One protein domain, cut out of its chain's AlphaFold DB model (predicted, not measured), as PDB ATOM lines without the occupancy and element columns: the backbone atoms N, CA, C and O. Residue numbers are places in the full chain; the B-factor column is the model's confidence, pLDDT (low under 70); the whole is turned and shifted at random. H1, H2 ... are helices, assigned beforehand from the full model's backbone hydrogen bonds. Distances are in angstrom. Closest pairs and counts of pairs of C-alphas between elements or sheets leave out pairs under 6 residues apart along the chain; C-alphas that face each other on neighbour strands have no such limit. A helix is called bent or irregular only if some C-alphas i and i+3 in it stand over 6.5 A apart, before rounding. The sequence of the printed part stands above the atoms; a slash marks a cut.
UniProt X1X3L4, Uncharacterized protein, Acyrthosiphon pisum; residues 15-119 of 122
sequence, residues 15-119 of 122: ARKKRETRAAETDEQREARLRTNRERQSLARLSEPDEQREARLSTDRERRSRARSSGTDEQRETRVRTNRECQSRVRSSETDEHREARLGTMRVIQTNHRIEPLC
ATOM      1  N   ALA A  15     203.783 197.987 103.107       93.38
ATOM      2  CA  ALA A  15     202.494 197.409 102.735       93.38
ATOM      3  C   ALA A  15     201.524 198.462 102.180       93.38
ATOM      4  O   ALA A  15     200.751 198.162 101.269       93.38
ATOM      5  N   ARG A  16     201.549 199.693 102.710       94.44
ATOM      6  CA  ARG A  16     200.765 200.808 102.166       94.44
ATOM      7  C   ARG A  16     201.254 201.201 100.771       94.44
ATOM      8  O   ARG A  16     200.455 201.132  99.846       94.44
ATOM      9  N   LYS A  17     202.554 201.462 100.598       94.12
ATOM     10  CA  LYS A  17     203.151 201.770  99.285       94.12
ATOM     11  C   LYS A  17     202.824 200.699  98.248       94.12
ATOM     12  O   LYS A  17     202.382 201.014  97.157       94.12
ATOM     13  N   LYS A  18     202.938 199.416  98.608       94.69
ATOM     14  CA  LYS A  18     202.599 198.299  97.710       94.69
ATOM     15  C   LYS A  18     201.119 198.264  97.311       94.69
ATOM     16  O   LYS A  18     200.784 197.757  96.245       94.69
ATOM     17  N   ARG A  19     200.213 198.719  98.182       95.69
ATOM     18  CA  ARG A  19     198.782 198.840  97.856       95.69
ATOM     19  C   ARG A  19     198.536 200.017  96.924       95.69
ATOM     20  O   ARG A  19     197.840 199.830  95.939       95.69
ATOM     21  N   GLU A  20     199.154 201.161  97.201       96.12
ATOM     22  CA  GLU A  20     199.090 202.354  96.348       96.12
ATOM     23  C   GLU A  20     199.615 202.046  94.938       96.12
ATOM     24  O   GLU A  20     198.911 202.289  93.965       96.12
ATOM     25  N   THR A  21     200.778 201.393  94.814       95.06
ATOM     26  CA  THR A  21     201.321 201.009  93.500       95.06
ATOM     27  C   THR A  21     200.399 200.055  92.753       95.06
ATOM     28  O   THR A  21     200.237 200.206  91.556       95.06
ATOM     29  N   ARG A  22     199.771 199.092  93.446       95.44
ATOM     30  CA  ARG A  22     198.821 198.154  92.821       95.44
ATOM     31  C   ARG A  22     197.520 198.820  92.393       95.44
ATOM     32  O   ARG A  22     196.918 198.372  91.432       95.44
ATOM     33  N   ALA A  23     197.060 199.819  93.141       96.62
ATOM     34  CA  ALA A  23     195.845 200.558  92.819       96.62
ATOM     35  C   ALA A  23     196.041 201.490  91.615       96.62
ATOM     36  O   ALA A  23     195.075 201.792  90.927       96.62
ATOM     37  N   ALA A  24     197.282 201.918  91.365       97.56
ATOM     38  CA  ALA A  24     197.662 202.746  90.225       97.56
ATOM     39  C   ALA A  24     198.094 201.939  88.981       97.56
ATOM     40  O   ALA A  24     198.490 202.543  87.989       97.56
ATOM     41  N   GLU A  25     198.065 200.599  89.028       97.75
ATOM     42  CA  GLU A  25     198.396 199.760  87.867       97.75
ATOM     43  C   GLU A  25     197.365 199.946  86.747       97.75
ATOM     44  O   GLU A  25     196.162 199.948  87.007       97.75
ATOM     45  N   THR A  26     197.831 200.017  85.497       98.31
ATOM     46  CA  THR A  26     196.952 199.792  84.338       98.31
ATOM     47  C   THR A  26     196.568 198.316  84.242       98.31
ATOM     48  O   THR A  26     197.216 197.447  84.840       98.31
ATOM     49  N   ASP A  27     195.545 197.999  83.450       97.88
ATOM     50  CA  ASP A  27     195.133 196.612  83.233       97.88
ATOM     51  C   ASP A  27     196.257 195.764  82.612       97.88
ATOM     52  O   ASP A  27     196.480 194.626  83.035       97.88
ATOM     53  N   GLU A  28     197.050 196.325  81.693       98.19
ATOM     54  CA  GLU A  28     198.202 195.648  81.085       98.19
ATOM     55  C   GLU A  28     199.302 195.374  82.112       98.19
ATOM     56  O   GLU A  28     199.849 194.270  82.162       98.19
ATOM     57  N   GLN A  29     199.617 196.355  82.962       98.06
ATOM     58  CA  GLN A  29     200.610 196.198  84.028       98.06
ATOM     59  C   GLN A  29     200.163 195.144  85.043       98.06
ATOM     60  O   GLN A  29     200.951 194.288  85.463       98.06
ATOM     61  N   ARG A  30     198.877 195.169  85.403       97.56
ATOM     62  CA  ARG A  30     198.266 194.194  86.301       97.56
ATOM     63  C   ARG A  30     198.329 192.792  85.705       97.56
ATOM     64  O   ARG A  30     198.735 191.860  86.406       97.56
ATOM     65  N   GLU A  31     197.964 192.621  84.436       98.31
ATOM     66  CA  GLU A  31     198.012 191.316  83.777       98.31
ATOM     67  C   GLU A  31     199.440 190.815  83.576       98.31
ATOM     68  O   GLU A  31     199.700 189.647  83.864       98.31
ATOM     69  N   ALA A  32     200.392 191.673  83.199       98.19
ATOM     70  CA  ALA A  32     201.807 191.309  83.138       98.19
ATOM     71  C   ALA A  32     202.299 190.795  84.501       98.19
ATOM     72  O   ALA A  32     202.833 189.688  84.604       98.19
ATOM     73  N   ARG A  33     202.008 191.528  85.586       97.50
ATOM     74  CA  ARG A  33     202.359 191.110  86.950       97.50
ATOM     75  C   ARG A  33     201.705 189.783  87.339       97.50
ATOM     76  O   ARG A  33     202.334 188.964  88.017       97.50
ATOM     77  N   LEU A  34     200.437 189.569  86.981       97.81
ATOM     78  CA  LEU A  34     199.735 188.319  87.275       97.81
ATOM     79  C   LEU A  34     200.278 187.149  86.449       97.81
ATOM     80  O   LEU A  34     200.421 186.064  87.008       97.81
ATOM     81  N   ARG A  35     200.629 187.353  85.174       98.38
ATOM     82  CA  ARG A  35     201.281 186.341  84.324       98.38
ATOM     83  C   ARG A  35     202.605 185.884  84.926       98.38
ATOM     84  O   ARG A  35     202.722 184.708  85.256       98.38
ATOM     85  N   THR A  36     203.510 186.809  85.246       98.25
ATOM     86  CA  THR A  36     204.786 186.474  85.903       98.25
ATOM     87  C   THR A  36     204.578 185.745  87.234       98.25
ATOM     88  O   THR A  36     205.324 184.836  87.596       98.25
ATOM     89  N   ASN A  37     203.544 186.116  88.000       98.12
ATOM     90  CA  ASN A  37     203.230 185.429  89.251       98.12
ATOM     91  C   ASN A  37     202.747 183.986  89.017       98.12
ATOM     92  O   ASN A  37     203.197 183.084  89.724       98.12
ATOM     93  N   ARG A  38     201.867 183.769  88.028       98.31
ATOM     94  CA  ARG A  38     201.380 182.438  87.631       98.31
ATOM     95  C   ARG A  38     202.532 181.557  87.145       98.31
ATOM     96  O   ARG A  38     202.637 180.426  87.607       98.31
ATOM     97  N   GLU A  39     203.418 182.087  86.305       98.38
ATOM     98  CA  GLU A  39     204.608 181.383  85.799       98.38
ATOM     99  C   GLU A  39     205.526 180.942  86.938       98.38
ATOM    100  O   GLU A  39     205.815 179.755  87.074       98.38
ATOM    101  N   ARG A  40     205.903 181.866  87.830       98.19
ATOM    102  CA  ARG A  40     206.747 181.536  88.986       98.19
ATOM    103  C   ARG A  40     206.109 180.473  89.880       98.19
ATOM    104  O   ARG A  40     206.802 179.579  90.351       98.19
ATOM    105  N   GLN A  41     204.800 180.562  90.128       97.94
ATOM    106  CA  GLN A  41     204.096 179.534  90.900       97.94
ATOM    107  C   GLN A  41     204.066 178.185  90.179       97.94
ATOM    108  O   GLN A  41     204.181 177.157  90.835       97.94
ATOM    109  N   SER A  42     203.886 178.179  88.857       97.94
ATOM    110  CA  SER A  42     203.900 176.952  88.062       97.94
ATOM    111  C   SER A  42     205.259 176.270  88.151       97.94
ATOM    112  O   SER A  42     205.319 175.091  88.477       97.94
ATOM    113  N   LEU A  43     206.344 177.025  87.956       98.25
ATOM    114  CA  LEU A  43     207.709 176.513  88.079       98.25
ATOM    115  C   LEU A  43     207.977 175.954  89.480       98.25
ATOM    116  O   LEU A  43     208.452 174.832  89.600       98.25
ATOM    117  N   ALA A  44     207.585 176.684  90.527       97.25
ATOM    118  CA  ALA A  44     207.741 176.215  91.903       97.25
ATOM    119  C   ALA A  44     206.964 174.917  92.187       97.25
ATOM    120  O   ALA A  44     207.456 174.078  92.931       97.25
ATOM    121  N   ARG A  45     205.770 174.739  91.599       97.25
ATOM    122  CA  ARG A  45     204.980 173.500  91.730       97.25
ATOM    123  C   ARG A  45     205.567 172.337  90.933       97.25
ATOM    124  O   ARG A  45     205.424 171.202  91.361       97.25
ATOM    125  N   LEU A  46     206.183 172.604  89.782       97.50
ATOM    126  CA  LEU A  46     206.822 171.571  88.960       97.50
ATOM    127  C   LEU A  46     208.068 170.992  89.637       97.50
ATOM    128  O   LEU A  46     208.350 169.812  89.474       97.50
ATOM    129  N   SER A  47     208.796 171.811  90.397       96.56
ATOM    130  CA  SER A  47     209.986 171.397  91.148       96.56
ATOM    131  C   SER A  47     209.700 171.036  92.612       96.56
ATOM    132  O   SER A  47     210.632 170.958  93.408       96.56
ATOM    133  N   GLU A  48     208.431 170.914  93.008       97.69
ATOM    134  CA  GLU A  48     208.031 170.665  94.396       97.69
ATOM    135  C   GLU A  48     208.283 169.190  94.769       97.69
ATOM    136  O   GLU A  48     207.736 168.310  94.103       97.69
ATOM    137  N   PRO A  49     209.059 168.889  95.828       98.31
ATOM    138  CA  PRO A  49     209.188 167.527  96.345       98.31
ATOM    139  C   PRO A  49     207.852 166.987  96.869       98.31
ATOM    140  O   PRO A  49     207.038 167.749  97.399       98.31
ATOM    141  N   ASP A  50     207.656 165.669  96.814       98.19
ATOM    142  CA  ASP A  50     206.393 165.028  97.213       98.19
ATOM    143  C   ASP A  50     205.970 165.357  98.653       98.19
ATOM    144  O   ASP A  50     204.799 165.631  98.916       98.19
ATOM    145  N   GLU A  51     206.920 165.424  99.585       98.19
ATOM    146  CA  GLU A  51     206.670 165.778 100.989       98.19
ATOM    147  C   GLU A  51     206.133 167.210 101.132       98.19
ATOM    148  O   GLU A  51     205.174 167.461 101.867       98.19
ATOM    149  N   GLN A  52     206.715 168.156 100.387       98.12
ATOM    150  CA  GLN A  52     206.255 169.546 100.368       98.12
ATOM    151  C   GLN A  52     204.878 169.647  99.711       98.12
ATOM    152  O   GLN A  52     203.992 170.337 100.226       98.12
ATOM    153  N   ARG A  53     204.668 168.895  98.625       98.12
ATOM    154  CA  ARG A  53     203.385 168.805  97.932       98.12
ATOM    155  C   ARG A  53     202.293 168.284  98.860       98.12
ATOM    156  O   ARG A  53     201.217 168.885  98.918       98.12
ATOM    157  N   GLU A  54     202.544 167.218  99.614       98.44
ATOM    158  CA  GLU A  54     201.565 166.683 100.562       98.44
ATOM    159  C   GLU A  54     201.330 167.612 101.755       98.44
ATOM    160  O   GLU A  54     200.174 167.826 102.128       98.44
ATOM    161  N   ALA A  55     202.365 168.260 102.298       98.25
ATOM    162  CA  ALA A  55     202.201 169.267 103.349       98.25
ATOM    163  C   ALA A  55     201.321 170.445 102.886       98.25
ATOM    164  O   ALA A  55     200.399 170.878 103.594       98.25
ATOM    165  N   ARG A  56     201.546 170.929 101.656       97.94
ATOM    166  CA  ARG A  56     200.732 171.979 101.033       97.94
ATOM    167  C   ARG A  56     199.291 171.520 100.820       97.94
ATOM    168  O   ARG A  56     198.363 172.230 101.210       97.94
ATOM    169  N   LEU A  57     199.081 170.333 100.248       98.25
ATOM    170  CA  LEU A  57     197.737 169.786 100.029       98.25
ATOM    171  C   LEU A  57     196.999 169.524 101.347       98.25
ATOM    172  O   LEU A  57     195.793 169.761 101.419       98.25
ATOM    173  N   SER A  58     197.696 169.070 102.390       98.38
ATOM    174  CA  SER A  58     197.145 168.890 103.737       98.38
ATOM    175  C   SER A  58     196.638 170.218 104.303       98.38
ATOM    176  O   SER A  58     195.461 170.339 104.651       98.38
ATOM    177  N   THR A  59     197.471 171.259 104.246       98.44
ATOM    178  CA  THR A  59     197.100 172.613 104.679       98.44
ATOM    179  C   THR A  59     195.903 173.160 103.886       98.44
ATOM    180  O   THR A  59     194.983 173.757 104.451       98.44
ATOM    181  N   ASP A  60     195.853 172.924 102.572       98.38
ATOM    182  CA  ASP A  60     194.733 173.339 101.718       98.38
ATOM    183  C   ASP A  60     193.432 172.580 102.026       98.38
ATOM    184  O   ASP A  60     192.338 173.147 101.913       98.38
ATOM    185  N   ARG A  61     193.513 171.288 102.376       98.44
ATOM    186  CA  ARG A  61     192.358 170.490 102.826       98.44
ATOM    187  C   ARG A  61     191.834 171.031 104.155       98.44
ATOM    188  O   ARG A  61     190.634 171.275 104.271       98.44
ATOM    189  N   GLU A  62     192.723 171.291 105.107       98.50
ATOM    190  CA  GLU A  62     192.383 171.803 106.434       98.50
ATOM    191  C   GLU A  62     191.737 173.194 106.359       98.50
ATOM    192  O   GLU A  62     190.650 173.416 106.898       98.50
ATOM    193  N   ARG A  63     192.335 174.119 105.597       98.06
ATOM    194  CA  ARG A  63     191.772 175.455 105.346       98.06
ATOM    195  C   ARG A  63     190.374 175.375 104.735       98.06
ATOM    196  O   ARG A  63     189.476 176.095 105.168       98.06
ATOM    197  N   ARG A  64     190.171 174.503 103.740       97.56
ATOM    198  CA  ARG A  64     188.852 174.298 103.118       97.56
ATOM    199  C   ARG A  64     187.848 173.690 104.086       97.56
ATOM    200  O   ARG A  64     186.684 174.071 104.034       97.56
ATOM    201  N   SER A  65     188.275 172.760 104.938       97.50
ATOM    202  CA  SER A  65     187.420 172.183 105.976       97.50
ATOM    203  C   SER A  65     186.933 173.273 106.930       97.50
ATOM    204  O   SER A  65     185.726 173.476 107.047       97.50
ATOM    205  N   ARG A  66     187.861 174.074 107.472       97.94
ATOM    206  CA  ARG A  66     187.539 175.210 108.351       97.94
ATOM    207  C   ARG A  66     186.587 176.207 107.695       97.94
ATOM    208  O   ARG A  66     185.585 176.576 108.291       97.94
ATOM    209  N   ALA A  67     186.858 176.599 106.451       96.06
ATOM    210  CA  ALA A  67     185.993 177.528 105.723       96.06
ATOM    211  C   ALA A  67     184.583 176.963 105.476       96.06
ATOM    212  O   ALA A  67     183.618 177.718 105.397       96.06
ATOM    213  N   ARG A  68     184.442 175.637 105.333       96.12
ATOM    214  CA  ARG A  68     183.131 174.991 105.191       96.12
ATOM    215  C   ARG A  68     182.388 174.891 106.513       96.12
ATOM    216  O   ARG A  68     181.173 175.041 106.485       96.12
ATOM    217  N   SER A  69     183.088 174.630 107.615       96.00
ATOM    218  CA  SER A  69     182.481 174.543 108.945       96.00
ATOM    219  C   SER A  69     182.096 175.909 109.511       96.00
ATOM    220  O   SER A  69     181.168 175.984 110.301       96.00
ATOM    221  N   SER A  70     182.790 176.981 109.116       96.00
ATOM    222  CA  SER A  70     182.510 178.350 109.569       96.00
ATOM    223  C   SER A  70     181.634 179.166 108.608       96.00
ATOM    224  O   SER A  70     181.465 180.363 108.823       96.00
ATOM    225  N   GLY A  71     181.190 178.581 107.494       93.69
ATOM    226  CA  GLY A  71     180.399 179.287 106.483       93.69
ATOM    227  C   GLY A  71     178.927 179.405 106.872       93.69
ATOM    228  O   GLY A  71     178.436 178.610 107.669       93.69
ATOM    229  N   THR A  72     178.216 180.367 106.282       97.56
ATOM    230  CA  THR A  72     176.762 180.512 106.478       97.56
ATOM    231  C   THR A  72     175.975 179.499 105.644       97.56
ATOM    232  O   THR A  72     176.509 178.898 104.698       97.56
ATOM    233  N   ASP A  73     174.690 179.325 105.950       97.25
ATOM    234  CA  ASP A  73     173.812 178.452 105.171       97.25
ATOM    235  C   ASP A  73     173.653 178.942 103.727       97.25
ATOM    236  O   ASP A  73     173.753 178.142 102.798       97.25
ATOM    237  N   GLU A  74     173.575 180.250 103.485       97.88
ATOM    238  CA  GLU A  74     173.527 180.816 102.130       97.88
ATOM    239  C   GLU A  74     174.817 180.514 101.353       97.88
ATOM    240  O   GLU A  74     174.795 180.155 100.171       97.88
ATOM    241  N   GLN A  75     175.979 180.596 102.011       97.12
ATOM    242  CA  GLN A  75     177.262 180.214 101.410       97.12
ATOM    243  C   GLN A  75     177.325 178.711 101.105       97.12
ATOM    244  O   GLN A  75     177.955 178.278 100.132       97.12
ATOM    245  N   ARG A  76     176.679 177.882 101.931       97.19
ATOM    246  CA  ARG A  76     176.544 176.448 101.675       97.19
ATOM    247  C   ARG A  76     175.624 176.197 100.484       97.19
ATOM    248  O   ARG A  76     175.991 175.410  99.610       97.19
ATOM    249  N   GLU A  77     174.474 176.852 100.424       97.88
ATOM    250  CA  GLU A  77     173.491 176.690  99.355       97.88
ATOM    251  C   GLU A  77     174.027 177.136  98.001       97.88
ATOM    252  O   GLU A  77     173.930 176.383  97.031       97.88
ATOM    253  N   THR A  78     174.654 178.311  97.940       98.12
ATOM    254  CA  THR A  78     175.317 178.818  96.730       98.12
ATOM    255  C   THR A  78     176.363 177.827  96.230       98.12
ATOM    256  O   THR A  78     176.312 177.411  95.074       98.12
ATOM    257  N   ARG A  79     177.243 177.334  97.111       97.12
ATOM    258  CA  ARG A  79     178.236 176.306  96.764       97.12
ATOM    259  C   ARG A  79     177.597 175.029  96.216       97.12
ATOM    260  O   ARG A  79     178.094 174.474  95.237       97.12
ATOM    261  N   VAL A  80     176.534 174.529  96.850       97.56
ATOM    262  CA  VAL A  80     175.842 173.309  96.403       97.56
ATOM    263  C   VAL A  80     175.149 173.541  95.057       97.56
ATOM    264  O   VAL A  80     175.243 172.685  94.179       97.56
ATOM    265  N   ARG A  81     174.500 174.694  94.864       98.38
ATOM    266  CA  ARG A  81     173.863 175.084  93.599       98.38
ATOM    267  C   ARG A  81     174.881 175.128  92.463       98.38
ATOM    268  O   ARG A  81     174.718 174.403  91.488       98.38
ATOM    269  N   THR A  82     175.978 175.863  92.642       98.19
ATOM    270  CA  THR A  82     177.060 175.939  91.651       98.19
ATOM    271  C   THR A  82     177.648 174.560  91.354       98.19
ATOM    272  O   THR A  82     177.930 174.240  90.203       98.19
ATOM    273  N   ASN A  83     177.803 173.695  92.362       97.94
ATOM    274  CA  ASN A  83     178.290 172.336  92.132       97.94
ATOM    275  C   ASN A  83     177.323 171.513  91.262       97.94
ATOM    276  O   ASN A  83     177.779 170.842  90.339       97.94
ATOM    277  N   ARG A  84     176.009 171.597  91.509       98.19
ATOM    278  CA  ARG A  84     174.986 170.930  90.684       98.19
ATOM    279  C   ARG A  84     174.988 171.441  89.247       98.19
ATOM    280  O   ARG A  84     174.940 170.633  88.326       98.19
ATOM    281  N   GLU A  85     175.088 172.752  89.052       98.31
ATOM    282  CA  GLU A  85     175.169 173.363  87.719       98.31
ATOM    283  C   GLU A  85     176.415 172.895  86.962       98.31
ATOM    284  O   GLU A  85     176.312 172.457  85.818       98.31
ATOM    285  N   CYS A  86     177.585 172.904  87.608       97.50
ATOM    286  CA  CYS A  86     178.815 172.388  87.011       97.50
ATOM    287  C   CYS A  86     178.693 170.904  86.648       97.50
ATOM    288  O   CYS A  86     179.083 170.516  85.551       97.50
ATOM    289  N   GLN A  87     178.130 170.074  87.533       97.25
ATOM    290  CA  GLN A  87     177.907 168.655  87.239       97.25
ATOM    291  C   GLN A  87     176.949 168.457  86.065       97.25
ATOM    292  O   GLN A  87     177.206 167.610  85.215       97.25
ATOM    293  N   SER A  88     175.864 169.232  86.005       97.25
ATOM    294  CA  SER A  88     174.914 169.194  84.894       97.25
ATOM    295  C   SER A  88     175.605 169.532  83.576       97.25
ATOM    296  O   SER A  88     175.515 168.763  82.624       97.25
ATOM    297  N   ARG A  89     176.393 170.615  83.555       97.88
ATOM    298  CA  ARG A  89     177.168 171.030  82.379       97.88
ATOM    299  C   ARG A  89     178.131 169.943  81.915       97.88
ATOM    300  O   ARG A  89     178.104 169.592  80.743       97.88
ATOM    301  N   VAL A  90     178.919 169.374  82.830       96.88
ATOM    302  CA  VAL A  90     179.858 168.288  82.508       96.88
ATOM    303  C   VAL A  90     179.123 167.075  81.940       96.88
ATOM    304  O   VAL A  90     179.567 166.526  80.942       96.88
ATOM    305  N   ARG A  91     177.981 166.684  82.525       95.75
ATOM    306  CA  ARG A  91     177.167 165.563  82.021       95.75
ATOM    307  C   ARG A  91     176.526 165.860  80.668       95.75
ATOM    308  O   ARG A  91     176.386 164.953  79.868       95.75
ATOM    309  N   SER A  92     176.122 167.101  80.406       96.31
ATOM    310  CA  SER A  92     175.542 167.476  79.109       96.31
ATOM    311  C   SER A  92     176.571 167.514  77.979       96.31
ATOM    312  O   SER A  92     176.193 167.413  76.819       96.31
ATOM    313  N   SER A  93     177.854 167.670  78.315       96.56
ATOM    314  CA  SER A  93     178.962 167.727  77.360       96.56
ATOM    315  C   SER A  93     179.843 166.475  77.388       96.56
ATOM    316  O   SER A  93     180.961 166.521  76.878       96.56
ATOM    317  N   GLU A  94     179.421 165.402  78.061       97.00
ATOM    318  CA  GLU A  94     180.212 164.171  78.130       97.00
ATOM    319  C   GLU A  94     180.125 163.414  76.797       97.00
ATOM    320  O   GLU A  94     179.083 163.428  76.141       97.00
ATOM    321  N   THR A  95     181.216 162.761  76.390       98.12
ATOM    322  CA  THR A  95     181.172 161.836  75.247       98.12
ATOM    323  C   THR A  95     180.501 160.530  75.664       98.12
ATOM    324  O   THR A  95     180.442 160.215  76.861       98.12
ATOM    325  N   ASP A  96     180.030 159.743  74.698       97.44
ATOM    326  CA  ASP A  96     179.393 158.456  74.982       97.44
ATOM    327  C   ASP A  96     180.335 157.505  75.739       97.44
ATOM    328  O   ASP A  96     179.918 156.887  76.717       97.44
ATOM    329  N   GLU A  97     181.631 157.485  75.411       97.81
ATOM    330  CA  GLU A  97     182.620 156.672  76.132       97.81
ATOM    331  C   GLU A  97     182.746 157.102  77.602       97.81
ATOM    332  O   GLU A  97     182.788 156.268  78.511       97.81
ATOM    333  N   HIS A  98     182.762 158.413  77.868       97.12
ATOM    334  CA  HIS A  98     182.811 158.938  79.234       97.12
ATOM    335  C   HIS A  98     181.519 158.632  80.000       97.12
ATOM    336  O   HIS A  98     181.564 158.297  81.191       97.12
ATOM    337  N   ARG A  99     180.366 158.708  79.324       96.81
ATOM    338  CA  ARG A  99     179.063 158.346  79.888       96.81
ATOM    339  C   ARG A  99     179.023 156.877  80.283       96.81
ATOM    340  O   ARG A  99     178.609 156.557  81.400       96.81
ATOM    341  N   GLU A 100     179.459 155.993  79.394       97.56
ATOM    342  CA  GLU A 100     179.512 154.554  79.638       97.56
ATOM    343  C   GLU A 100     180.464 154.208  80.778       97.56
ATOM    344  O   GLU A 100     180.056 153.518  81.713       97.56
ATOM    345  N   ALA A 101     181.682 154.760  80.781       97.12
ATOM    346  CA  ALA A 101     182.640 154.557  81.865       97.12
ATOM    347  C   ALA A 101     182.058 154.991  83.222       97.12
ATOM    348  O   ALA A 101     182.122 154.253  84.214       97.12
ATOM    349  N   ARG A 102     181.410 156.162  83.273       96.25
ATOM    350  CA  ARG A 102     180.756 156.674  84.484       96.25
ATOM    351  C   ARG A 102     179.630 155.751  84.958       96.25
ATOM    352  O   ARG A 102     179.559 155.444  86.147       96.25
ATOM    353  N   LEU A 103     178.747 155.311  84.059       95.94
ATOM    354  CA  LEU A 103     177.641 154.405  84.398       95.94
ATOM    355  C   LEU A 103     178.135 153.009  84.802       95.94
ATOM    356  O   LEU A 103     177.589 152.421  85.737       95.94
ATOM    357  N   GLY A 104     179.187 152.504  84.157       96.88
ATOM    358  CA  GLY A 104     179.857 151.259  84.524       96.88
ATOM    359  C   GLY A 104     180.431 151.325  85.937       96.88
ATOM    360  O   GLY A 104     180.145 150.459  86.761       96.88
ATOM    361  N   THR A 105     181.129 152.417  86.264       95.62
ATOM    362  CA  THR A 105     181.660 152.649  87.618       95.62
ATOM    363  C   THR A 105     180.535 152.696  88.659       95.62
ATOM    364  O   THR A 105     180.644 152.092  89.725       95.62
ATOM    365  N   MET A 106     179.416 153.364  88.348       93.19
ATOM    366  CA  MET A 106     178.251 153.404  89.242       93.19
ATOM    367  C   MET A 106     177.647 152.021  89.479       93.19
ATOM    368  O   MET A 106     177.285 151.711  90.612       93.19
ATOM    369  N   ARG A 107     177.577 151.179  88.445       95.12
ATOM    370  CA  ARG A 107     177.091 149.802  88.573       95.12
ATOM    371  C   ARG A 107     177.983 148.981  89.505       95.12
ATOM    372  O   ARG A 107     177.453 148.331  90.395       95.12
ATOM    373  N   VAL A 108     179.307 149.067  89.352       93.62
ATOM    374  CA  VAL A 108     180.275 148.359  90.217       93.62
ATOM    375  C   VAL A 108     180.155 148.801  91.677       93.62
ATOM    376  O   VAL A 108     180.138 147.978  92.589       93.62
ATOM    377  N   ILE A 109     180.021 150.105  91.924       91.38
ATOM    378  CA  ILE A 109     179.846 150.618  93.290       91.38
ATOM    379  C   ILE A 109     178.541 150.095  93.904       91.38
ATOM    380  O   ILE A 109     178.533 149.661  95.056       91.38
ATOM    381  N   GLN A 110     177.449 150.087  93.136       89.44
ATOM    382  CA  GLN A 110     176.161 149.556  93.591       89.44
ATOM    383  C   GLN A 110     176.223 148.055  93.888       89.44
ATOM    384  O   GLN A 110     175.661 147.614  94.890       89.44
ATOM    385  N   THR A 111     176.907 147.266  93.053       87.62
ATOM    386  CA  THR A 111     177.076 145.830  93.307       87.62
ATOM    387  C   THR A 111     177.898 145.587  94.562       87.62
ATOM    388  O   THR A 111     177.481 144.794  95.399       87.62
ATOM    389  N   ASN A 112     179.001 146.314  94.752       85.12
ATOM    390  CA  ASN A 112     179.856 146.150  95.927       85.12
ATOM    391  C   ASN A 112     179.104 146.507  97.214       85.12
ATOM    392  O   ASN A 112     179.104 145.728  98.160       85.12
ATOM    393  N   HIS A 113     178.361 147.618  97.224       80.00
ATOM    394  CA  HIS A 113     177.552 147.997  98.384       80.00
ATOM    395  C   HIS A 113     176.431 146.995  98.700       80.00
ATOM    396  O   HIS A 113     176.035 146.863  99.852       80.00
ATOM    397  N   ARG A 114     175.920 146.265  97.701       73.31
ATOM    398  CA  ARG A 114     174.921 145.205  97.903       73.31
ATOM    399  C   ARG A 114     175.531 143.903  98.446       73.31
ATOM    400  O   ARG A 114     174.808 143.130  99.063       73.31
ATOM    401  N   ILE A 115     176.824 143.665  98.216       61.16
ATOM    402  CA  ILE A 115     177.553 142.461  98.654       61.16
ATOM    403  C   ILE A 115     178.149 142.642 100.062       61.16
ATOM    404  O   ILE A 115     178.080 141.724 100.870       61.16
ATOM    405  N   GLU A 116     178.658 143.831 100.397       57.94
ATOM    406  CA  GLU A 116     179.227 144.165 101.717       57.94
ATOM    407  C   GLU A 116     178.338 143.820 102.945       57.94
ATOM    408  O   GLU A 116     178.879 143.285 103.916       57.94
ATOM    409  N   PRO A 117     176.996 144.016 102.952       55.84
ATOM    410  CA  PRO A 117     176.163 143.608 104.089       55.84
ATOM    411  C   PRO A 117     175.994 142.084 104.229       55.84
ATOM    412  O   PRO A 117     175.465 141.639 105.241       55.84
ATOM    413  N   LEU A 118     176.414 141.275 103.245       52.78
ATOM    414  CA  LEU A 118     176.348 139.806 103.299       52.78
ATOM    415  C   LEU A 118     177.650 139.160 103.810       52.78
ATOM    416  O   LEU A 118     177.640 137.983 104.159       52.78
ATOM    417  N   CYS A 119     178.759 139.908 103.872       49.84
ATOM    418  CA  CYS A 119     180.069 139.399 104.306       49.84
ATOM    419  C   CYS A 119     180.439 139.746 105.759       49.84
ATOM    420  O   CYS A 119     181.490 139.320 106.222       49.84
TER     421      CYS A 119
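AT A GLANCE: This is residues 15 to 119 of the 122 residues of an uncharacterized protein of Acyrthosiphon pisum (UniProt X1X3L4). Five helices, joined end to end at sharp corners, make an open zigzag that winds as a wide, loose coil round an empty middle. H1 is a short arm at one end, H2, H3 and H4 follow as three legs of the coil, and H5 is the longest leg at the other end. The printed part has 105 residues, with named helices in the order H1, H2, H3, H4, H5 and no named strand; the class is all helix. It is extended, with a radius of gyration of the C-alphas of 21.9 A and spans of 67 by 35 by 35 A.

HOW THE PARTS SIT: H1, residues 15 to 23, is close to but not clearly touching H2, residues 27 to 46; their closest C-alphas, of Arg 22 and Arg 30, are 7.6 A apart. They run opposite ways at a steep tilt of 61 degrees. H2 is likewise close to but not clearly touching H3, residues 50 to 69, with the closest C-alphas, of Arg 45 and Arg 53, 7.9 A apart; the steep tilt is 58 degrees, opposite ways. H3 and H4, residues 73 to 92, are close but not clearly touching, opposite ways at a steep tilt of 58 degrees, with the C-alphas of Arg 68 and Arg 76 closest at 7.6 A. H4 and H5, residues 96 to 118, are close but not clearly touching at Arg 91 and Arg 99, their closest C-alphas, 7.8 A; they run opposite ways at a steep tilt of 59 degrees. H1 and H3 are apart, as are H2 and H4, and H3 and H5. Every O i to N i+4 pair is within hydrogen-bond range in H1, H2, H3 and H4, and 17 of 19 are in H5.

IN THESE COORDINATES: H1 begins at C-alpha 15 (202.494, 197.409, 102.735) and is 12.3 A long. H2 is 28.2 A long, H3 and H4 28.3 A each. H5, 34.0 A long, ends at C-alpha 118 (176.348, 139.806, 103.299) and is only just irregular: C-alphas 114 and 117 are 6.51 A apart.

THE WHOLE: The two C-alphas farthest apart, of Ala 24 and Leu 118, are 67.7 A apart. The printed part has no cut, and its four links are tight. Residues 115 to 119 have pLDDT under 70.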